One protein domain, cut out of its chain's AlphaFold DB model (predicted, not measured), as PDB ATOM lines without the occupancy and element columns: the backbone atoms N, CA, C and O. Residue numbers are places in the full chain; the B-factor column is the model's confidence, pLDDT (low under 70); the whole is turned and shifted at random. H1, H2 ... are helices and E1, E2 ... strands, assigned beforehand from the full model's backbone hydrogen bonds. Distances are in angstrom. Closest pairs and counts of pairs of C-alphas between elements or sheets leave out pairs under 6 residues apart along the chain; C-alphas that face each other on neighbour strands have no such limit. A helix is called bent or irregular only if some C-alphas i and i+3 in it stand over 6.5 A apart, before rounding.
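This is residues 174 to 181 and 272 to 409 of the 708 residues of an uncharacterized protein of Beauveria bassiana (UniProt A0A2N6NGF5). Two lobes are joined by one long strand, E5, whose two halves belong to different ends of a single twisted, curled sheet. In one lobe E2, E3, E1 and the start of E5 have H1 and H2 packed on them; in the other the rest of E5, E7 and E6 are covered by H5, with H4 beside H5 and short H3 at the far end. The printed part has 146 residues, with five named helices and seven named strands in the order E1 H1 E2 E3 H2 E4 E5 H3 H4 E6 E7 H5, a mixed class. The sheet's order is E2 E3 E1 E5 E7 E6, all antiparallel. The whole is elongated, 52 by 33 by 29 A, and only just compact, close to loose, with a radius of gyration of the C-alphas of 17.2 A.

In the sheet, E2 is residues 294 to 296, E3 303 to 309, E1 174 to 181 (24.0 A), E5 337 to 349 (37.6 A), E7 383 to 390 (23.1 A) and E6 372 to 376. E4, residues 331 to 335, pairs with no named strand. The helices are H1, 272 to 283, H2, 313 to 323, H3, 350 to 355, H4, 357 to 369 (19.4 A), and H5, 393 to 408 (22.6 A). C-alpha 174 is at (-31.513, -46.552, -7.408), C-alpha 349 at (-24.431, -53.432, 18.568) and C-alpha 408 at (-16.262, -45.200, 17.471).

E5 is staggered: residues 337 to 341 pair with E1 (N 339 and O 177, 2.9 A) and 342 to 349 with E7 (N 344 and O 388, 2.9 A). E3 pairs with E1 (N 306 and O 178, 2.8 A). E2 and E3 form a hairpin (N 296 and O 305, 2.9 A), as do E6 and E7 (N 375 and O 387, 2.8 A). The five helices are on one face of the sheet, two layers. H2 is over E1 and E5, along the strands, at a height of 8.1 A; its closest C-alpha pair with E5 is Val 320 and Val 338, 5.2 A. H1 is slantwise, at 9.7 A, over E3 and, only just, E1, where 3 of its C-alphas fall. H5 is over E5 and E7, along the strands, at 9.2 A. H4 touches H5 with residues 399 to 406 of H5 alone, closest C-alphas Trp 367 and Ala 399, 6.4 A, at a shallow tilt of 11 degrees, opposite ways. H3 is close to but not clearly touching H5 (C-alphas of Val 352 and Thr 407, 6.7 A). E5, H3 H4 and E6 make a split strand-helix-strand unit, two strands running the same way with E7 between them, its crossover right-handed. E4 runs on into E5 at 54 degrees. H4 is only just irregular, C-alphas 362 and 365 being 6.6 A apart; 6 of its 9 O i to N i+4 pairs are within hydrogen-bond range, and in H1, H2, H3 and H5 every pair is.

The C-alphas farthest apart, Ser 332 and Gly 409, are 52.9 A apart. Residues 182 to 271 are not printed, and C-alphas 181 and 272 are 11.4 A apart across the cut. Of the links that are printed whole, none is long. The mean pLDDT of the printed part is 85.8; residues 291 to 292, 296 to 300 and 380 to 382 are under 70.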
ATOM      1  N   ASN A 174     -30.440 -46.036  -6.546       86.06
ATOM      2  CA  ASN A 174     -31.513 -46.552  -7.408       86.06
ATOM      3  C   ASN A 174     -32.929 -46.207  -6.906       86.06
ATOM      4  O   ASN A 174     -33.901 -46.853  -7.286       86.06
ATOM      5  N   LYS A 175     -33.071 -45.217  -6.022       89.25
ATOM      6  CA  LYS A 175     -34.358 -44.801  -5.460       89.25
ATOM      7  C   LYS A 175     -34.731 -43.404  -5.897       89.25
ATOM      8  O   LYS A 175     -33.875 -42.527  -5.983       89.25
ATOM      9  N   VAL A 176     -36.030 -43.192  -6.053       91.25
ATOM     10  CA  VAL A 176     -36.612 -41.902  -6.406       91.25
ATOM     11  C   VAL A 176     -37.759 -41.585  -5.453       91.25
ATOM     12  O   VAL A 176     -38.621 -42.423  -5.194       91.25
ATOM     13  N   SER A 177     -37.766 -40.365  -4.919       91.19
ATOM     14  CA  SER A 177     -38.899 -39.798  -4.197       91.19
ATOM     15  C   SER A 177     -39.746 -38.981  -5.153       91.19
ATOM     16  O   SER A 177     -39.251 -38.039  -5.764       91.19
ATOM     17  N   CYS A 178     -41.030 -39.308  -5.227       91.62
ATOM     18  CA  CYS A 178     -42.004 -38.506  -5.948       91.62
ATOM     19  C   CYS A 178     -42.898 -37.782  -4.944       91.62
ATOM     20  O   CYS A 178     -43.353 -38.366  -3.957       91.62
ATOM     21  N   SER A 179     -43.161 -36.501  -5.169       91.69
ATOM     22  CA  SER A 179     -44.027 -35.711  -4.301       91.69
ATOM     23  C   SER A 179     -44.909 -34.759  -5.087       91.69
ATOM     24  O   SER A 179     -44.488 -34.210  -6.099       91.69
ATOM     25  N   TRP A 180     -46.122 -34.530  -4.596       92.56
ATOM     26  CA  TRP A 180     -47.099 -33.643  -5.228       92.56
ATOM     27  C   TRP A 180     -47.988 -32.980  -4.181       92.56
ATOM     28  O   TRP A 180     -48.033 -33.406  -3.025       92.56
ATOM     29  N   HIS A 181     -48.677 -31.905  -4.555       88.75
ATOM     30  CA  HIS A 181     -49.596 -31.214  -3.652       88.75
ATOM     31  C   HIS A 181     -50.858 -32.037  -3.402       88.75
ATOM     32  O   HIS A 181     -51.453 -32.551  -4.342       88.75
ATOM     33  N   MET A 272     -55.597 -41.460  -2.701       83.75
ATOM     34  CA  MET A 272     -54.141 -41.592  -2.592       83.75
ATOM     35  C   MET A 272     -53.653 -42.840  -3.324       83.75
ATOM     36  O   MET A 272     -52.695 -42.754  -4.081       83.75
ATOM     37  N   GLU A 273     -54.339 -43.962  -3.137       86.00
ATOM     38  CA  GLU A 273     -54.024 -45.255  -3.742       86.00
ATOM     39  C   GLU A 273     -54.067 -45.144  -5.270       86.00
ATOM     40  O   GLU A 273     -53.077 -45.405  -5.942       86.00
ATOM     41  N   ALA A 274     -55.152 -44.587  -5.817       87.44
ATOM     42  CA  ALA A 274     -55.278 -44.360  -7.255       87.44
ATOM     43  C   ALA A 274     -54.215 -43.389  -7.805       87.44
ATOM     44  O   ALA A 274     -53.746 -43.556  -8.929       87.44
ATOM     45  N   SER A 275     -53.834 -42.367  -7.028       89.62
ATOM     46  CA  SER A 275     -52.763 -41.429  -7.396       89.62
ATOM     47  C   SER A 275     -51.405 -42.133  -7.435       89.62
ATOM     48  O   SER A 275     -50.636 -41.945  -8.375       89.62
ATOM     49  N   VAL A 276     -51.132 -42.962  -6.424       88.06
ATOM     50  CA  VAL A 276     -49.927 -43.786  -6.308       88.06
ATOM     51  C   VAL A 276     -49.836 -44.751  -7.484       88.06
ATOM     52  O   VAL A 276     -48.805 -44.792  -8.149       88.06
ATOM     53  N   ASP A 277     -50.924 -45.443  -7.807       86.31
ATOM     54  CA  ASP A 277     -50.974 -46.398  -8.913       86.31
ATOM     55  C   ASP A 277     -50.751 -45.735 -10.273       86.31
ATOM     56  O   ASP A 277     -50.116 -46.319 -11.146       86.31
ATOM     57  N   GLN A 278     -51.282 -44.529 -10.492       90.06
ATOM     58  CA  GLN A 278     -51.063 -43.794 -11.742       90.06
ATOM     59  C   GLN A 278     -49.622 -43.301 -11.875       90.06
ATOM     60  O   GLN A 278     -49.018 -43.477 -12.927       90.06
ATOM     61  N   ILE A 279     -49.047 -42.728 -10.813       91.19
ATOM     62  CA  ILE A 279     -47.649 -42.270 -10.841       91.19
ATOM     63  C   ILE A 279     -46.705 -43.466 -11.013       91.19
ATOM     64  O   ILE A 279     -45.782 -43.401 -11.814       91.19
ATOM     65  N   THR A 280     -46.968 -44.578 -10.325       88.31
ATOM     66  CA  THR A 280     -46.154 -45.797 -10.434       88.31
ATOM     67  C   THR A 280     -46.235 -46.390 -11.841       88.31
ATOM     68  O   THR A 280     -45.207 -46.767 -12.391       88.31
ATOM     69  N   ARG A 281     -47.420 -46.393 -12.471       86.69
ATOM     70  CA  ARG A 281     -47.584 -46.787 -13.882       86.69
ATOM     71  C   ARG A 281     -46.804 -45.901 -14.852       86.69
ATOM     72  O   ARG A 281     -46.254 -46.408 -15.822       86.69
ATOM     73  N   ASN A 282     -46.738 -44.596 -14.599       89.62
ATOM     74  CA  ASN A 282     -45.915 -43.708 -15.418       89.62
ATOM     75  C   ASN A 282     -44.425 -44.011 -15.215       89.62
ATOM     76  O   ASN A 282     -43.704 -44.193 -16.187       89.62
ATOM     77  N   LEU A 283     -43.970 -44.156 -13.970       89.31
ATOM     78  CA  LEU A 283     -42.571 -44.474 -13.666       89.31
ATOM     79  C   LEU A 283     -42.131 -45.835 -14.227       89.31
ATOM     80  O   LEU A 283     -40.976 -45.979 -14.616       89.31
ATOM     81  N   SER A 284     -43.034 -46.818 -14.325       85.44
ATOM     82  CA  SER A 284     -42.710 -48.128 -14.906       85.44
ATOM     83  C   SER A 284     -42.428 -48.089 -16.404       85.44
ATOM     84  O   SER A 284     -41.893 -49.060 -16.927       85.44
ATOM     85  N   THR A 285     -42.758 -46.992 -17.091       85.62
ATOM     86  CA  THR A 285     -42.366 -46.805 -18.498       85.62
ATOM     87  C   THR A 285     -40.861 -46.595 -18.657       85.62
ATOM     88  O   THR A 285     -40.317 -46.941 -19.699       85.62
ATOM     89  N   VAL A 286     -40.181 -46.111 -17.609       87.06
ATOM     90  CA  VAL A 286     -38.727 -45.895 -17.605       87.06
ATOM     91  C   VAL A 286     -37.972 -47.207 -17.445       87.06
ATOM     92  O   VAL A 286     -36.905 -47.386 -18.018       87.06
ATOM     93  N   GLY A 287     -38.496 -48.121 -16.628       80.38
ATOM     94  CA  GLY A 287     -37.859 -49.404 -16.376       80.38
ATOM     95  C   GLY A 287     -38.465 -50.163 -15.198       80.38
ATOM     96  O   GLY A 287     -39.343 -49.651 -14.494       80.38
ATOM     97  N   PRO A 288     -37.998 -51.399 -14.953       80.12
ATOM     98  CA  PRO A 288     -38.532 -52.241 -13.898       80.12
ATOM     99  C   PRO A 288     -38.171 -51.713 -12.512       80.12
ATOM    100  O   PRO A 288     -37.086 -51.169 -12.257       80.12
ATOM    101  N   MET A 289     -39.108 -51.915 -11.592       81.88
ATOM    102  CA  MET A 289     -39.063 -51.395 -10.236       81.88
ATOM    103  C   MET A 289     -39.364 -52.502  -9.237       81.88
ATOM    104  O   MET A 289     -39.990 -53.512  -9.542       81.88
ATOM    105  N   ASP A 290     -38.910 -52.284  -8.015       72.94
ATOM    106  CA  ASP A 290     -39.314 -53.074  -6.867       72.94
ATOM    107  C   ASP A 290     -40.839 -52.933  -6.665       72.94
ATOM    108  O   ASP A 290     -41.337 -51.802  -6.694       72.94
ATOM    109  N   PRO A 291     -41.594 -54.028  -6.449       64.75
ATOM    110  CA  PRO A 291     -43.039 -53.952  -6.215       64.75
ATOM    111  C   PRO A 291     -43.404 -53.134  -4.965       64.75
ATOM    112  O   PRO A 291     -44.534 -52.666  -4.832       64.75
ATOM    113  N   PHE A 292     -42.465 -52.945  -4.034       68.25
ATOM    114  CA  PHE A 292     -42.723 -52.226  -2.792       68.25
ATOM    115  C   PHE A 292     -42.585 -50.705  -2.953       68.25
ATOM    116  O   PHE A 292     -41.492 -50.135  -2.880       68.25
ATOM    117  N   VAL A 293     -43.727 -50.025  -3.068       70.44
ATOM    118  CA  VAL A 293     -43.822 -48.558  -3.003       70.44
ATOM    119  C   VAL A 293     -44.025 -48.115  -1.555       70.44
ATOM    120  O   VAL A 293     -44.962 -48.534  -0.880       70.44
ATOM    121  N   THR A 294     -43.160 -47.228  -1.060       75.06
ATOM    122  CA  THR A 294     -43.345 -46.619   0.266       75.06
ATOM    123  C   THR A 294     -44.093 -45.302   0.127       75.06
ATOM    124  O   THR A 294     -43.614 -44.395  -0.550       75.06
ATOM    125  N   THR A 295     -45.238 -45.158   0.789       70.44
ATOM    126  CA  THR A 295     -46.008 -43.909   0.800       70.44
ATOM    127  C   THR A 295     -45.843 -43.185   2.132       70.44
ATOM    128  O   THR A 295     -45.729 -43.790   3.194       70.44
ATOM    129  N   GLY A 296     -45.786 -41.857   2.074       62.78
ATOM    130  CA  GLY A 296     -45.662 -40.998   3.242       62.78
ATOM    131  C   GLY A 296     -46.633 -39.832   3.139       62.78
ATOM    132  O   GLY A 296     -46.522 -38.987   2.249       62.78
ATOM    133  N   SER A 297     -47.575 -39.753   4.076       55.38
ATOM    134  CA  SER A 297     -48.507 -38.631   4.185       55.38
ATOM    135  C   SER A 297     -48.640 -38.216   5.644       55.38
ATOM    136  O   SER A 297     -49.352 -38.836   6.424       55.38
ATOM    137  N   SER A 298     -47.959 -37.133   6.023       57.56
ATOM    138  CA  SER A 298     -48.236 -36.460   7.297       57.56
ATOM    139  C   SER A 298     -49.513 -35.637   7.155       57.56
ATOM    140  O   SER A 298     -49.652 -34.905   6.171       57.56
ATOM    141  N   SER A 299     -50.424 -35.698   8.129       54.78
ATOM    142  CA  SER A 299     -51.631 -34.852   8.171       54.78
ATOM    143  C   SER A 299     -51.306 -33.354   8.136       54.78
ATOM    144  O   SER A 299     -52.092 -32.571   7.615       54.78
ATOM    145  N   GLN A 300     -50.114 -32.966   8.601       58.16
ATOM    146  CA  GLN A 300     -49.623 -31.585   8.603       58.16
ATOM    147  C   GLN A 300     -48.918 -31.191   7.293       58.16
ATOM    148  O   GLN A 300     -48.751 -30.007   7.005       58.16
ATOM    149  N   SER A 301     -48.493 -32.163   6.478       71.75
ATOM    150  CA  SER A 301     -47.861 -31.892   5.183       71.75
ATOM    151  C   SER A 301     -48.916 -31.575   4.128       71.75
ATOM    152  O   SER A 301     -49.837 -32.363   3.908       71.75
ATOM    153  N   ARG A 302     -48.719 -30.473   3.393       78.75
ATOM    154  CA  ARG A 302     -49.503 -30.132   2.190       78.75
ATOM    155  C   ARG A 302     -49.149 -30.974   0.970       78.75
ATOM    156  O   ARG A 302     -49.801 -30.849  -0.060       78.75
ATOM    157  N   ARG A 303     -48.088 -31.773   1.055       84.12
ATOM    158  CA  ARG A 303     -47.636 -32.637  -0.031       84.12
ATOM    159  C   ARG A 303     -47.799 -34.098   0.345       84.12
ATOM    160  O   ARG A 303     -47.515 -34.484   1.485       84.12
ATOM    161  N   SER A 304     -48.241 -34.876  -0.625       86.81
ATOM    162  CA  SER A 304     -48.151 -36.327  -0.634       86.81
ATOM    163  C   SER A 304     -46.757 -36.720  -1.107       86.81
ATOM    164  O   SER A 304     -46.159 -36.010  -1.921       86.81
ATOM    165  N   LYS A 305     -46.222 -37.818  -0.575       86.69
ATOM    166  CA  LYS A 305     -44.934 -38.366  -0.994       86.69
ATOM    167  C   LYS A 305     -45.053 -39.864  -1.224       86.69
ATOM    168  O   LYS A 305     -45.726 -40.562  -0.468       86.69
ATOM    169  N   MET A 306     -44.329 -40.348  -2.218       88.25
ATOM    170  CA  MET A 306     -44.019 -41.756  -2.399       88.25
ATOM    171  C   MET A 306     -42.526 -41.923  -2.660       88.25
ATOM    172  O   MET A 306     -41.843 -40.984  -3.069       88.25
ATOM    173  N   THR A 307     -42.025 -43.124  -2.428       87.81
ATOM    174  CA  THR A 307     -40.678 -43.533  -2.806       87.81
ATOM    175  C   THR A 307     -40.765 -44.852  -3.542       87.81
ATOM    176  O   THR A 307     -41.429 -45.777  -3.068       87.81
ATOM    177  N   VAL A 308     -40.071 -44.924  -4.671       86.75
ATOM    178  CA  VAL A 308     -39.970 -46.118  -5.506       86.75
ATOM    179  C   VAL A 308     -38.495 -46.457  -5.697       86.75
ATOM    180  O   VAL A 308     -37.631 -45.575  -5.662       86.75
ATOM    181  N   ARG A 309     -38.193 -47.746  -5.844       85.88
ATOM    182  CA  ARG A 309     -36.844 -48.240  -6.108       85.88
ATOM    183  C   ARG A 309     -36.814 -48.881  -7.487       85.88
ATOM    184  O   ARG A 309     -37.514 -49.857  -7.716       85.88
ATOM    185  N   PHE A 310     -35.979 -48.359  -8.369       85.00
ATOM    186  CA  PHE A 310     -35.664 -48.998  -9.637       85.00
ATOM    187  C   PHE A 310     -34.682 -50.146  -9.425       85.00
ATOM    188  O   PHE A 310     -33.898 -50.162  -8.469       85.00
ATOM    189  N   VAL A 311     -34.721 -51.115 -10.334       79.44
ATOM    190  CA  VAL A 311     -33.696 -52.159 -10.388       79.44
ATOM    191  C   VAL A 311     -32.339 -51.519 -10.702       79.44
ATOM    192  O   VAL A 311     -31.386 -51.701  -9.941       79.44
ATOM    193  N   ASP A 312     -32.292 -50.682 -11.740       77.75
ATOM    194  CA  ASP A 312     -31.088 -50.000 -12.220       77.75
ATOM    195  C   ASP A 312     -31.018 -48.536 -11.771       77.75
ATOM    196  O   ASP A 312     -32.025 -47.830 -11.677       77.75
ATOM    197  N   ILE A 313     -29.797 -48.059 -11.518       83.62
ATOM    198  CA  ILE A 313     -29.541 -46.654 -11.179       83.62
ATOM    199  C   ILE A 313     -29.867 -45.709 -12.344       83.62
ATOM    200  O   ILE A 313     -30.343 -44.602 -12.106       83.62
ATOM    201  N   GLU A 314     -29.656 -46.153 -13.582       85.06
ATOM    202  CA  GLU A 314     -29.902 -45.371 -14.798       85.06
ATOM    203  C   GLU A 314     -31.383 -45.017 -14.943       85.06
ATOM    204  O   GLU A 314     -31.706 -43.854 -15.165       85.06
ATOM    205  N   HIS A 315     -32.291 -45.961 -14.674       87.69
ATOM    206  CA  HIS A 315     -33.731 -45.686 -14.668       87.69
ATOM    207  C   HIS A 315     -34.133 -44.693 -13.572       87.69
ATOM    208  O   HIS A 315     -35.001 -43.855 -13.786       87.69
ATOM    209  N   ALA A 316     -33.471 -44.712 -12.410       90.06
ATOM    210  CA  ALA A 316     -33.713 -43.701 -11.382       90.06
ATOM    211  C   ALA A 316     -33.275 -42.294 -11.834       90.06
ATOM    212  O   ALA A 316     -33.910 -41.310 -11.458       90.06
ATOM    213  N   ILE A 317     -32.206 -42.193 -12.633       90.50
ATOM    214  CA  ILE A 317     -31.742 -40.928 -13.221       90.50
ATOM    215  C   ILE A 317     -32.710 -40.471 -14.318       90.50
ATOM    216  O   ILE A 317     -33.168 -39.329 -14.279       90.50
ATOM    217  N   ALA A 318     -33.066 -41.364 -15.243       93.19
ATOM    218  CA  ALA A 318     -33.995 -41.085 -16.333       93.19
ATOM    219  C   ALA A 318     -35.375 -40.661 -15.806       93.19
ATOM    220  O   ALA A 318     -35.922 -39.661 -16.256       93.19
ATOM    221  N   ALA A 319     -35.887 -41.320 -14.762       94.12
ATOM    222  CA  ALA A 319     -37.158 -40.952 -14.144       94.12
ATOM    223  C   ALA A 319     -37.160 -39.521 -13.586       94.12
ATOM    224  O   ALA A 319     -38.171 -38.828 -13.671       94.12
ATOM    225  N   VAL A 320     -36.038 -39.057 -13.026       94.56
ATOM    226  CA  VAL A 320     -35.902 -37.658 -12.586       94.56
ATOM    227  C   VAL A 320     -35.896 -36.717 -13.787       94.56
ATOM    228  O   VAL A 320     -36.589 -35.708 -13.763       94.56
ATOM    229  N   GLN A 321     -35.149 -37.049 -14.840       94.94
ATOM    230  CA  GLN A 321     -35.058 -36.218 -16.044       94.94
ATOM    231  C   GLN A 321     -36.396 -36.100 -16.785       94.94
ATOM    232  O   GLN A 321     -36.709 -35.035 -17.309       94.94
ATOM    233  N   GLU A 322     -37.176 -37.178 -16.824       95.00
ATOM    234  CA  GLU A 322     -38.421 -37.248 -17.584       95.00
ATOM    235  C   GLU A 322     -39.622 -36.695 -16.811       95.00
ATOM    236  O   GLU A 322     -40.439 -35.982 -17.389       95.00
ATOM    237  N   PHE A 323     -39.740 -36.990 -15.511       95.06
ATOM    238  CA  PHE A 323     -40.965 -36.720 -14.748       95.06
ATOM    239  C   PHE A 323     -40.871 -35.556 -13.757       95.06
ATOM    240  O   PHE A 323     -41.910 -35.145 -13.227       95.06
ATOM    241  N   ASP A 324     -39.681 -35.015 -13.474       95.44
ATOM    242  CA  ASP A 324     -39.587 -33.852 -12.590       95.44
ATOM    243  C   ASP A 324     -40.230 -32.613 -13.231       95.44
ATOM    244  O   ASP A 324     -40.137 -32.366 -14.431       95.44
ATOM    245  N   GLU A 325     -40.956 -31.862 -12.409       93.44
ATOM    246  CA  GLU A 325     -41.790 -30.714 -12.780       93.44
ATOM    247  C   GLU A 325     -42.899 -30.956 -13.823       93.44
ATOM    248  O   GLU A 325     -43.592 -30.000 -14.200       93.44
ATOM    249  N   GLN A 326     -43.137 -32.205 -14.237       95.00
ATOM    250  CA  GLN A 326     -44.184 -32.540 -15.200       95.00
ATOM    251  C   GLN A 326     -45.598 -32.469 -14.597       95.00
ATOM    252  O   GLN A 326     -45.773 -32.630 -13.381       95.00
ATOM    253  N   PRO A 327     -46.639 -32.249 -15.425       94.44
ATOM    254  CA  PRO A 327     -48.030 -32.307 -14.986       94.44
ATOM    255  C   PRO A 327     -48.409 -33.656 -14.356       94.44
ATOM    256  O   PRO A 327     -47.959 -34.713 -14.801       94.44
ATOM    257  N   LEU A 328     -49.283 -33.648 -13.344       92.31
ATOM    258  CA  LEU A 328     -49.786 -34.894 -12.753       92.31
ATOM    259  C   LEU A 328     -50.718 -35.628 -13.732       92.31
ATOM    260  O   LEU A 328     -51.568 -34.982 -14.351       92.31
ATOM    261  N   PRO A 329     -50.677 -36.974 -13.785       89.69
ATOM    262  CA  PRO A 329     -51.503 -37.762 -14.707       89.69
ATOM    263  C   PRO A 329     -53.013 -37.607 -14.467       89.69
ATOM    264  O   PRO A 329     -53.812 -37.766 -15.384       89.69
ATOM    265  N   PHE A 330     -53.411 -37.250 -13.245       90.44
ATOM    266  CA  PHE A 330     -54.804 -37.022 -12.850       90.44
ATOM    267  C   PHE A 330     -55.161 -35.542 -12.654       90.44
ATOM    268  O   PHE A 330     -56.309 -35.229 -12.344       90.44
ATOM    269  N   PHE A 331     -54.197 -34.621 -12.773       90.44
ATOM    270  CA  PHE A 331     -54.437 -33.194 -12.549       90.44
ATOM    271  C   PHE A 331     -53.387 -32.325 -13.255       90.44
ATOM    272  O   PHE A 331     -52.337 -32.014 -12.696       90.44
ATOM    273  N   SER A 332     -53.700 -31.876 -14.470       87.94
ATOM    274  CA  SER A 332     -52.756 -31.180 -15.359       87.94
ATOM    275  C   SER A 332     -52.220 -29.842 -14.834       87.94
ATOM    276  O   SER A 332     -51.151 -29.405 -15.243       87.94
ATOM    277  N   GLN A 333     -52.938 -29.178 -13.923       86.75
ATOM    278  CA  GLN A 333     -52.479 -27.928 -13.301       86.75
ATOM    279  C   GLN A 333     -51.518 -28.166 -12.125       86.75
ATOM    280  O   GLN A 333     -50.857 -27.235 -11.664       86.75
ATOM    281  N   GLY A 334     -51.455 -29.392 -11.603       87.44
ATOM    282  CA  GLY A 334     -50.516 -29.774 -10.557       87.44
ATOM    283  C   GLY A 334     -49.231 -30.321 -11.157       87.44
ATOM    284  O   GLY A 334     -49.255 -30.957 -12.203       87.44
ATOM    285  N   LYS A 335     -48.117 -30.108 -10.457       93.50
ATOM    286  CA  LYS A 335     -46.808 -30.637 -10.846       93.50
ATOM    287  C   LYS A 335     -46.387 -31.800  -9.954       93.50
ATOM    288  O   LYS A 335     -46.587 -31.753  -8.731       93.50
ATOM    289  N   LEU A 336     -45.771 -32.802 -10.565       94.69
ATOM    290  CA  LEU A 336     -45.008 -33.836  -9.887       94.69
ATOM    291  C   LEU A 336     -43.586 -33.323  -9.645       94.69
ATOM    292  O   LEU A 336     -43.006 -32.656 -10.492       94.69
ATOM    293  N   THR A 337     -43.032 -33.607  -8.473       94.69
ATOM    294  CA  THR A 337     -41.612 -33.377  -8.189       94.69
ATOM    295  C   THR A 337     -40.952 -34.721  -7.967       94.69
ATOM    296  O   THR A 337     -41.414 -35.476  -7.106       94.69
ATOM    297  N   VAL A 338     -39.891 -35.001  -8.711       94.00
ATOM    298  CA  VAL A 338     -39.229 -36.303  -8.780       94.00
ATOM    299  C   VAL A 338     -37.752 -36.109  -8.476       94.00
ATOM    300  O   VAL A 338     -37.062 -35.353  -9.142       94.00
ATOM    301  N   GLN A 339     -37.256 -36.752  -7.420       90.94
ATOM    302  CA  GLN A 339     -35.896 -36.522  -6.927       90.94
ATOM    303  C   GLN A 339     -35.212 -37.837  -6.578       90.94
ATOM    304  O   GLN A 339     -35.770 -38.662  -5.853       90.94
ATOM    305  N   GLN A 340     -33.978 -38.018  -7.041       91.44
ATOM    306  CA  GLN A 340     -33.179 -39.190  -6.695       91.44
ATOM    307  C   GLN A 340     -32.785 -39.159  -5.212       91.44
ATOM    308  O   GLN A 340     -32.454 -38.109  -4.661       91.44
ATOM    309  N   LEU A 341     -32.792 -40.322  -4.567       89.88
ATOM    310  CA  LEU A 341     -32.386 -40.486  -3.175       89.88
ATOM    311  C   LEU A 341     -31.076 -41.266  -3.082       89.88
ATOM    312  O   LEU A 341     -30.903 -42.287  -3.740       89.88
ATOM    313  N   SER A 342     -30.188 -40.816  -2.200       88.94
ATOM    314  CA  SER A 342     -29.058 -41.599  -1.701       88.94
ATOM    315  C   SER A 342     -29.462 -42.297  -0.409       88.94
ATOM    316  O   SER A 342     -30.006 -41.652   0.486       88.94
ATOM    317  N   SER A 343     -29.196 -43.598  -0.299       86.81
ATOM    318  CA  SER A 343     -29.484 -44.391   0.896       86.81
ATOM    319  C   SER A 343     -28.283 -45.228   1.323       86.81
ATOM    320  O   SER A 343     -27.660 -45.876   0.489       86.81
ATOM    321  N   ILE A 344     -28.006 -45.246   2.626       85.38
ATOM    322  CA  ILE A 344     -26.980 -46.082   3.265       85.38
ATOM    323  C   ILE A 344     -27.643 -46.872   4.386       85.38
ATOM    324  O   ILE A 344     -28.516 -46.345   5.076       85.38
ATOM    325  N   ARG A 345     -27.242 -48.132   4.566       83.38
ATOM    326  CA  ARG A 345     -27.704 -49.010   5.650       83.38
ATOM    327  C   ARG A 345     -26.511 -49.507   6.450       83.38
ATOM    328  O   ARG A 345     -25.500 -49.860   5.856       83.38
ATOM    329  N   MET A 346     -26.659 -49.605   7.762       80.19
ATOM    330  CA  MET A 346     -25.634 -50.119   8.670       80.19
ATOM    331  C   MET A 346     -26.258 -50.871   9.847       80.19
ATOM    332  O   MET A 346     -27.451 -50.728  10.128       80.19
ATOM    333  N   CYS A 347     -25.440 -51.667  10.525       79.00
ATOM    334  CA  CYS A 347     -25.797 -52.442  11.704       79.00
ATOM    335  C   CYS A 347     -24.783 -52.162  12.817       79.00
ATOM    336  O   CYS A 347     -23.577 -52.263  12.579       79.00
ATOM    337  N   ILE A 348     -25.260 -51.829  14.018       82.50
ATOM    338  CA  ILE A 348     -24.391 -51.592  15.180       82.50
ATOM    339  C   ILE A 348     -24.892 -52.319  16.433       82.50
ATOM    340  O   ILE A 348     -26.108 -52.470  16.587       82.50
ATOM    341  N   PRO A 349     -24.005 -52.757  17.347       84.38
ATOM    342  CA  PRO A 349     -24.431 -53.432  18.568       84.38
ATOM    343  C   PRO A 349     -25.328 -52.538  19.433       84.38
ATOM    344  O   PRO A 349     -25.082 -51.336  19.572       84.38
ATOM    345  N   ASN A 350     -26.355 -53.118  20.061       85.31
ATOM    346  CA  ASN A 350     -27.307 -52.346  20.863       85.31
ATOM    347  C   ASN A 350     -26.630 -51.653  22.056       85.31
ATOM    348  O   ASN A 350     -26.937 -50.502  22.338       85.31
ATOM    349  N   HIS A 351     -25.667 -52.308  22.714       84.69
ATOM    350  CA  HIS A 351     -24.936 -51.709  23.836       84.69
ATOM    351  C   HIS A 351     -24.117 -50.474  23.410       84.69
ATOM    352  O   HIS A 351     -24.110 -49.481  24.135       84.69
ATOM    353  N   VAL A 352     -23.518 -50.491  22.210       89.75
ATOM    354  CA  VAL A 352     -22.815 -49.337  21.616       89.75
ATOM    355  C   VAL A 352     -23.793 -48.199  21.332       89.75
ATOM    356  O   VAL A 352     -23.547 -47.067  21.741       89.75
ATOM    357  N   PHE A 353     -24.930 -48.491  20.686       90.31
ATOM    358  CA  PHE A 353     -25.956 -47.476  20.422       90.31
ATOM    359  C   PHE A 353     -26.477 -46.843  21.714       90.31
ATOM    360  O   PHE A 353     -26.603 -45.624  21.796       90.31
ATOM    361  N   THR A 354     -26.774 -47.661  22.724       89.75
ATOM    362  CA  THR A 354     -27.288 -47.192  24.013       89.75
ATOM    363  C   THR A 354     -26.276 -46.285  24.708       89.75
ATOM    364  O   THR A 354     -26.651 -45.204  25.163       89.75
ATOM    365  N   ALA A 355     -24.993 -46.662  24.727       91.50
ATOM    366  CA  ALA A 355     -23.936 -45.836  25.309       91.50
ATOM    367  C   ALA A 355     -23.717 -44.517  24.544       91.50
ATOM    368  O   ALA A 355     -23.481 -43.482  25.161       91.50
ATOM    369  N   ALA A 356     -23.842 -44.537  23.217       92.19
ATOM    370  CA  ALA A 356     -23.678 -43.367  22.353       92.19
ATOM    371  C   ALA A 356     -24.967 -42.537  22.164       92.19
ATOM    372  O   ALA A 356     -24.959 -41.550  21.432       92.19
ATOM    373  N   SER A 357     -26.084 -42.926  22.787       90.50
ATOM    374  CA  SER A 357     -27.426 -42.407  22.479       90.50
ATOM    375  C   SER A 357     -27.539 -40.883  22.555       90.50
ATOM    376  O   SER A 357     -28.079 -40.274  21.637       90.50
ATOM    377  N   GLN A 358     -26.973 -40.256  23.589       89.62
ATOM    378  CA  GLN A 358     -27.007 -38.798  23.762       89.62
ATOM    379  C   GLN A 358     -26.254 -38.057  22.649       89.62
ATOM    380  O   GLN A 358     -26.763 -37.083  22.090       89.62
ATOM    381  N   ASP A 359     -25.065 -38.543  22.290       90.62
ATOM    382  CA  ASP A 359     -24.266 -37.968  21.208       90.62
ATOM    383  C   ASP A 359     -24.946 -38.196  19.846       90.62
ATOM    384  O   ASP A 359     -24.943 -37.310  18.992       90.62
ATOM    385  N   ILE A 360     -25.600 -39.348  19.651       91.81
ATOM    386  CA  ILE A 360     -26.395 -39.645  18.449       91.81
ATOM    387  C   ILE A 360     -27.614 -38.715  18.354       91.81
ATOM    388  O   ILE A 360     -27.885 -38.168  17.285       91.81
ATOM    389  N   GLU A 361     -28.337 -38.495  19.453       90.56
ATOM    390  CA  GLU A 361     -29.483 -37.579  19.508       90.56
ATOM    391  C   GLU A 361     -29.079 -36.140  19.163       90.56
ATOM    392  O   GLU A 361     -29.816 -35.438  18.460       90.56
ATOM    393  N   ALA A 362     -27.879 -35.711  19.566       90.19
ATOM    394  CA  ALA A 362     -27.343 -34.403  19.199       90.19
ATOM    395  C   ALA A 362     -27.180 -34.235  17.672       90.19
ATOM    396  O   ALA A 362     -27.353 -33.127  17.145       90.19
ATOM    397  N   LEU A 363     -26.941 -35.329  16.932       92.00
ATOM    398  CA  LEU A 363     -26.830 -35.312  15.469       92.00
ATOM    399  C   LEU A 363     -28.176 -35.092  14.760       92.00
ATOM    400  O   LEU A 363     -28.194 -34.624  13.619       92.00
ATOM    401  N   TYR A 364     -29.314 -35.359  15.412       88.94
ATOM    402  CA  TYR A 364     -30.635 -35.312  14.765       88.94
ATOM    403  C   TYR A 364     -30.979 -33.930  14.209       88.94
ATOM    404  O   TYR A 364     -31.578 -33.813  13.138       88.94
ATOM    405  N   SER A 365     -30.587 -32.867  14.915       85.50
ATOM    406  CA  SER A 365     -30.822 -31.492  14.467       85.50
ATOM    407  C   SER A 365     -30.060 -31.173  13.174       85.50
ATOM    408  O   SER A 365     -30.623 -30.568  12.256       85.50
ATOM    409  N   ALA A 366     -28.813 -31.644  13.072       88.19
ATOM    410  CA  ALA A 366     -27.971 -31.489  11.894       88.19
ATOM    411  C   ALA A 366     -28.515 -32.305  10.717       88.19
ATOM    412  O   ALA A 366     -28.671 -31.759   9.628       88.19
ATOM    413  N   TRP A 367     -28.896 -33.567  10.945       90.56
ATOM    414  CA  TRP A 367     -29.514 -34.407   9.915       90.56
ATOM    415  C   TRP A 367     -30.808 -33.791   9.386       90.56
ATOM    416  O   TRP A 367     -30.991 -33.681   8.176       90.56
ATOM    417  N   LYS A 368     -31.670 -33.285  10.278       84.88
ATOM    418  CA  LYS A 368     -32.909 -32.598   9.894       84.88
ATOM    419  C   LYS A 368     -32.637 -31.338   9.070       84.88
ATOM    420  O   LYS A 368     -33.340 -31.106   8.088       84.88
ATOM    421  N   LYS A 369     -31.638 -30.534   9.458       86.25
ATOM    422  CA  LYS A 369     -31.220 -29.329   8.723       86.25
ATOM    423  C   LYS A 369     -30.696 -29.670   7.328       86.25
ATOM    424  O   LYS A 369     -31.003 -28.960   6.380       86.25
ATOM    425  N   ASP A 370     -29.943 -30.757   7.211       86.88
ATOM    426  CA  ASP A 370     -29.392 -31.248   5.947       86.88
ATOM    427  C   ASP A 370     -30.388 -32.126   5.150       86.88
ATOM    428  O   ASP A 370     -30.021 -32.702   4.128       86.88
ATOM    429  N   HIS A 371     -31.653 -32.213   5.588       84.00
ATOM    430  CA  HIS A 371     -32.716 -33.017   4.969       84.00
ATOM    431  C   HIS A 371     -32.369 -34.510   4.808       84.00
ATOM    432  O   HIS A 371     -32.809 -35.168   3.861       84.00
ATOM    433  N   VAL A 372     -31.603 -35.050   5.758       86.44
ATOM    434  CA  VAL A 372     -31.302 -36.477   5.879       86.44
ATOM    435  C   VAL A 372     -32.304 -37.112   6.839       86.44
ATOM    436  O   VAL A 372     -32.439 -36.714   7.996       86.44
ATOM    437  N   TYR A 373     -33.021 -38.107   6.338       86.19
ATOM    438  CA  TYR A 373     -33.952 -38.926   7.091       86.19
ATOM    439  C   TYR A 373     -33.232 -40.163   7.612       86.19
ATOM    440  O   TYR A 373     -32.659 -40.929   6.836       86.19
ATOM    441  N   THR A 374     -33.302 -40.377   8.923       85.00
ATOM    442  CA  THR A 374     -32.699 -41.542   9.568       85.00
ATOM    443  C   THR A 374     -33.791 -42.468  10.088       85.00
ATOM    444  O   THR A 374     -34.719 -42.028  10.765       85.00
ATOM    445  N   THR A 375     -33.701 -43.757   9.769       84.56
ATOM    446  CA  THR A 375     -34.561 -44.807  10.329       84.56
ATOM    447  C   THR A 375     -33.715 -45.711  11.207       84.56
ATOM    448  O   THR A 375     -32.697 -46.219  10.747       84.56
ATOM    449  N   ILE A 376     -34.138 -45.919  12.452       85.06
ATOM    450  CA  ILE A 376     -33.447 -46.765  13.429       85.06
ATOM    451  C   ILE A 376     -34.418 -47.861  13.863       85.06
ATOM    452  O   ILE A 376     -35.562 -47.576  14.224       85.06
ATOM    453  N   SER A 377     -33.990 -49.121  13.806       81.31
ATOM    454  CA  SER A 377     -34.826 -50.247  14.218       81.31
ATOM    455  C   SER A 377     -35.097 -50.251  15.728       81.31
ATOM    456  O   SER A 377     -34.332 -49.718  16.535       81.31
ATOM    457  N   LYS A 378     -36.192 -50.913  16.122       77.88
ATOM    458  CA  LYS A 378     -36.516 -51.165  17.534       77.88
ATOM    459  C   LYS A 378     -35.466 -52.073  18.185       77.88
ATOM    460  O   LYS A 378     -34.837 -52.881  17.508       77.88
ATOM    461  N   GLU A 379     -35.374 -52.005  19.510       70.44
ATOM    462  CA  GLU A 379     -34.436 -52.737  20.383       70.44
ATOM    463  C   GLU A 379     -34.678 -54.260  20.479       70.44
ATOM    464  O   GLU A 379     -34.272 -54.917  21.424       70.44
ATOM    465  N   ARG A 380     -35.384 -54.867  19.522       58.62
ATOM    466  CA  ARG A 380     -35.759 -56.291  19.610       58.62
ATOM    467  C   ARG A 380     -34.630 -57.255  19.228       58.62
ATOM    468  O   ARG A 380     -34.829 -58.458  19.326       58.62
ATOM    469  N   LYS A 381     -33.492 -56.740  18.761       65.81
ATOM    470  CA  LYS A 381     -32.349 -57.514  18.265       65.81
ATOM    471  C   LYS A 381     -31.068 -57.111  19.012       65.81
ATOM    472  O   LYS A 381     -31.006 -55.981  19.502       65.81
ATOM    473  N   PRO A 382     -30.041 -57.986  19.073       69.06
ATOM    474  CA  PRO A 382     -28.738 -57.655  19.670       69.06
ATOM    475  C   PRO A 382     -28.052 -56.456  18.993       69.06
ATOM    476  O   PRO A 382     -27.192 -55.808  19.592       69.06
ATOM    477  N   PHE A 383     -28.479 -56.117  17.775       76.00
ATOM    478  CA  PHE A 383     -27.999 -54.991  16.988       76.00
ATOM    479  C   PHE A 383     -29.157 -54.103  16.518       76.00
ATOM    480  O   PHE A 383     -30.302 -54.543  16.385       76.00
ATOM    481  N   ARG A 384     -28.850 -52.837  16.225       82.25
ATOM    482  CA  ARG A 384     -29.766 -51.888  15.588       82.25
ATOM    483  C   ARG A 384     -29.401 -51.686  14.129       82.25
ATOM    484  O   ARG A 384     -28.259 -51.368  13.804       82.25
ATOM    485  N   HIS A 385     -30.405 -51.798  13.266       81.88
ATOM    486  CA  HIS A 385     -30.301 -51.412  11.868       81.88
ATOM    487  C   HIS A 385     -30.587 -49.924  11.737       81.88
ATOM    488  O   HIS A 385     -31.623 -49.434  12.199       81.88
ATOM    489  N   ILE A 386     -29.674 -49.218  11.086       85.12
ATOM    490  CA  ILE A 386     -29.750 -47.781  10.876       85.12
ATOM    491  C   ILE A 386     -29.692 -47.529   9.382       85.12
ATOM    492  O   ILE A 386     -28.876 -48.105   8.665       85.12
ATOM    493  N   LYS A 387     -30.587 -46.676   8.903       86.94
ATOM    494  CA  LYS A 387     -30.661 -46.275   7.506       86.94
ATOM    495  C   LYS A 387     -30.626 -44.762   7.423       86.94
ATOM    496  O   LYS A 387     -31.491 -44.117   8.006       86.94
ATOM    497  N   PHE A 388     -29.694 -44.227   6.648       88.88
ATOM    498  CA  PHE A 388     -29.666 -42.823   6.248       88.88
ATOM    499  C   PHE A 388     -30.235 -42.709   4.838       88.88
ATOM    500  O   PHE A 388     -29.892 -43.510   3.967       88.88
ATOM    501  N   GLU A 389     -31.122 -41.749   4.605       88.81
ATOM    502  CA  GLU A 389     -31.707 -41.497   3.290       88.81
ATOM    503  C   GLU A 389     -31.902 -39.998   3.066       88.81
ATOM    504  O   GLU A 389     -32.409 -39.289   3.928       88.81
ATOM    505  N   GLY A 390     -31.502 -39.492   1.906       86.94
ATOM    506  CA  GLY A 390     -31.593 -38.065   1.609       86.94
ATOM    507  C   GLY A 390     -31.391 -37.771   0.132       86.94
ATOM    508  O   GLY A 390     -30.909 -38.610  -0.624       86.94
ATOM    509  N   GLN A 391     -31.776 -36.568  -0.283       85.62
ATOM    510  CA  GLN A 391     -31.686 -36.134  -1.684       85.62
ATOM    511  C   GLN A 391     -30.252 -35.750  -2.066       85.62
ATOM    512  O   GLN A 391     -29.793 -36.024  -3.171       85.62
ATOM    513  N   MET A 392     -29.521 -35.153  -1.124       85.06
ATOM    514  CA  MET A 392     -28.155 -34.687  -1.335       85.06
ATOM    515  C   MET A 392     -27.159 -35.765  -0.913       85.06
ATOM    516  O   MET A 392     -26.983 -36.021   0.278       85.06
ATOM    517  N   HIS A 393     -26.487 -36.369  -1.893       87.12
ATOM    518  CA  HIS A 393     -25.511 -37.442  -1.686       87.12
ATOM    519  C   HIS A 393     -24.463 -37.102  -0.613       87.12
ATOM    520  O   HIS A 393     -24.338 -37.813   0.381       87.12
ATOM    521  N   GLU A 394     -23.781 -35.966  -0.762       92.12
ATOM    522  CA  GLU A 394     -22.724 -35.518   0.157       92.12
ATOM    523  C   GLU A 394     -23.218 -35.371   1.602       92.12
ATOM    524  O   GLU A 394     -22.490 -35.642   2.556       92.12
ATOM    525  N   LYS A 395     -24.483 -34.976   1.782       92.94
ATOM    526  CA  LYS A 395     -25.094 -34.823   3.106       92.94
ATOM    527  C   LYS A 395     -25.372 -36.165   3.767       92.94
ATOM    528  O   LYS A 395     -25.164 -36.290   4.970       92.94
ATOM    529  N   VAL A 396     -25.787 -37.169   2.992       90.50
ATOM    530  CA  VAL A 396     -25.980 -38.540   3.487       90.50
ATOM    531  C   VAL A 396     -24.639 -39.145   3.915       90.50
ATOM    532  O   VAL A 396     -24.556 -39.700   5.007       90.50
ATOM    533  N   VAL A 397     -23.580 -38.959   3.119       89.94
ATOM    534  CA  VAL A 397     -22.216 -39.404   3.466       89.94
ATOM    535  C   VAL A 397     -21.714 -38.713   4.729       89.94
ATOM    536  O   VAL A 397     -21.236 -39.365   5.652       89.94
ATOM    537  N   LYS A 398     -21.883 -37.390   4.823       93.94
ATOM    538  CA  LYS A 398     -21.505 -36.631   6.018       93.94
ATOM    539  C   LYS A 398     -22.263 -37.103   7.264       93.94
ATOM    540  O   LYS A 398     -21.674 -37.182   8.338       93.94
ATOM    541  N   ALA A 399     -23.556 -37.401   7.133       92.88
ATOM    542  CA  ALA A 399     -24.371 -37.909   8.233       92.88
ATOM    543  C   ALA A 399     -23.889 -39.286   8.711       92.88
ATOM    544  O   ALA A 399     -23.762 -39.483   9.919       92.88
ATOM    545  N   GLN A 400     -23.564 -40.188   7.779       92.12
ATOM    546  CA  GLN A 400     -22.966 -41.489   8.082       92.12
ATOM    547  C   GLN A 400     -21.620 -41.331   8.799       92.12
ATOM    548  O   GLN A 400     -21.440 -41.900   9.868       92.12
ATOM    549  N   ALA A 401     -20.701 -40.532   8.257       92.00
ATOM    550  CA  ALA A 401     -19.373 -40.350   8.843       92.00
ATOM    551  C   ALA A 401     -19.442 -39.744  10.256       92.00
ATOM    552  O   ALA A 401     -18.730 -40.173  11.162       92.00
ATOM    553  N   ALA A 402     -20.336 -38.772  10.474       94.25
ATOM    554  CA  ALA A 402     -20.569 -38.204  11.801       94.25
ATOM    555  C   ALA A 402     -21.114 -39.250  12.783       94.25
ATOM    556  O   ALA A 402     -20.704 -39.279  13.942       94.25
ATOM    557  N   PHE A 403     -22.016 -40.115  12.314       93.12
ATOM    558  CA  PHE A 403     -22.545 -41.217  13.103       93.12
ATOM    559  C   PHE A 403     -21.458 -42.235  13.472       93.12
ATOM    560  O   PHE A 403     -21.308 -42.559  14.646       93.12
ATOM    561  N   GLU A 404     -20.667 -42.685  12.495       91.12
ATOM    562  CA  GLU A 404     -19.573 -43.640  12.705       91.12
ATOM    563  C   GLU A 404     -18.548 -43.099  13.704       91.12
ATOM    564  O   GLU A 404     -18.175 -43.809  14.637       91.12
ATOM    565  N   ASN A 405     -18.179 -41.821  13.584       92.50
ATOM    566  CA  ASN A 405     -17.274 -41.158  14.518       92.50
ATOM    567  C   ASN A 405     -17.830 -41.111  15.950       92.50
ATOM    568  O   ASN A 405     -17.097 -41.354  16.903       92.50
ATOM    569  N   VAL A 406     -19.130 -40.839  16.114       93.06
ATOM    570  CA  VAL A 406     -19.779 -40.898  17.434       93.06
ATOM    571  C   VAL A 406     -19.745 -42.319  17.990       93.06
ATOM    572  O   VAL A 406     -19.398 -42.501  19.151       93.06
ATOM    573  N   THR A 407     -20.054 -43.332  17.178       91.69
ATOM    574  CA  THR A 407     -20.075 -44.732  17.635       91.69
ATOM    575  C   THR A 407     -18.694 -45.345  17.852       91.69
ATOM    576  O   THR A 407     -18.583 -46.315  18.592       91.69
ATOM    577  N   ALA A 408     -17.646 -44.789  17.240       90.12
ATOM    578  CA  ALA A 408     -16.262 -45.200  17.471       90.12
ATOM    579  C   ALA A 408     -15.750 -44.780  18.861       90.12
ATOM    580  O   ALA A 408     -14.810 -45.385  19.379       90.12
ATOM    581  N   GLY A 409     -16.384 -43.774  19.471       92.31
ATOM    582  CA  GLY A 409     -16.021 -43.244  20.779       92.31
ATOM    583  C   GLY A 409     -14.745 -42.408  20.777       92.31
ATOM    584  O   GLY A 409     -14.109 -42.170  19.753       92.31
TER     585      GLY A 409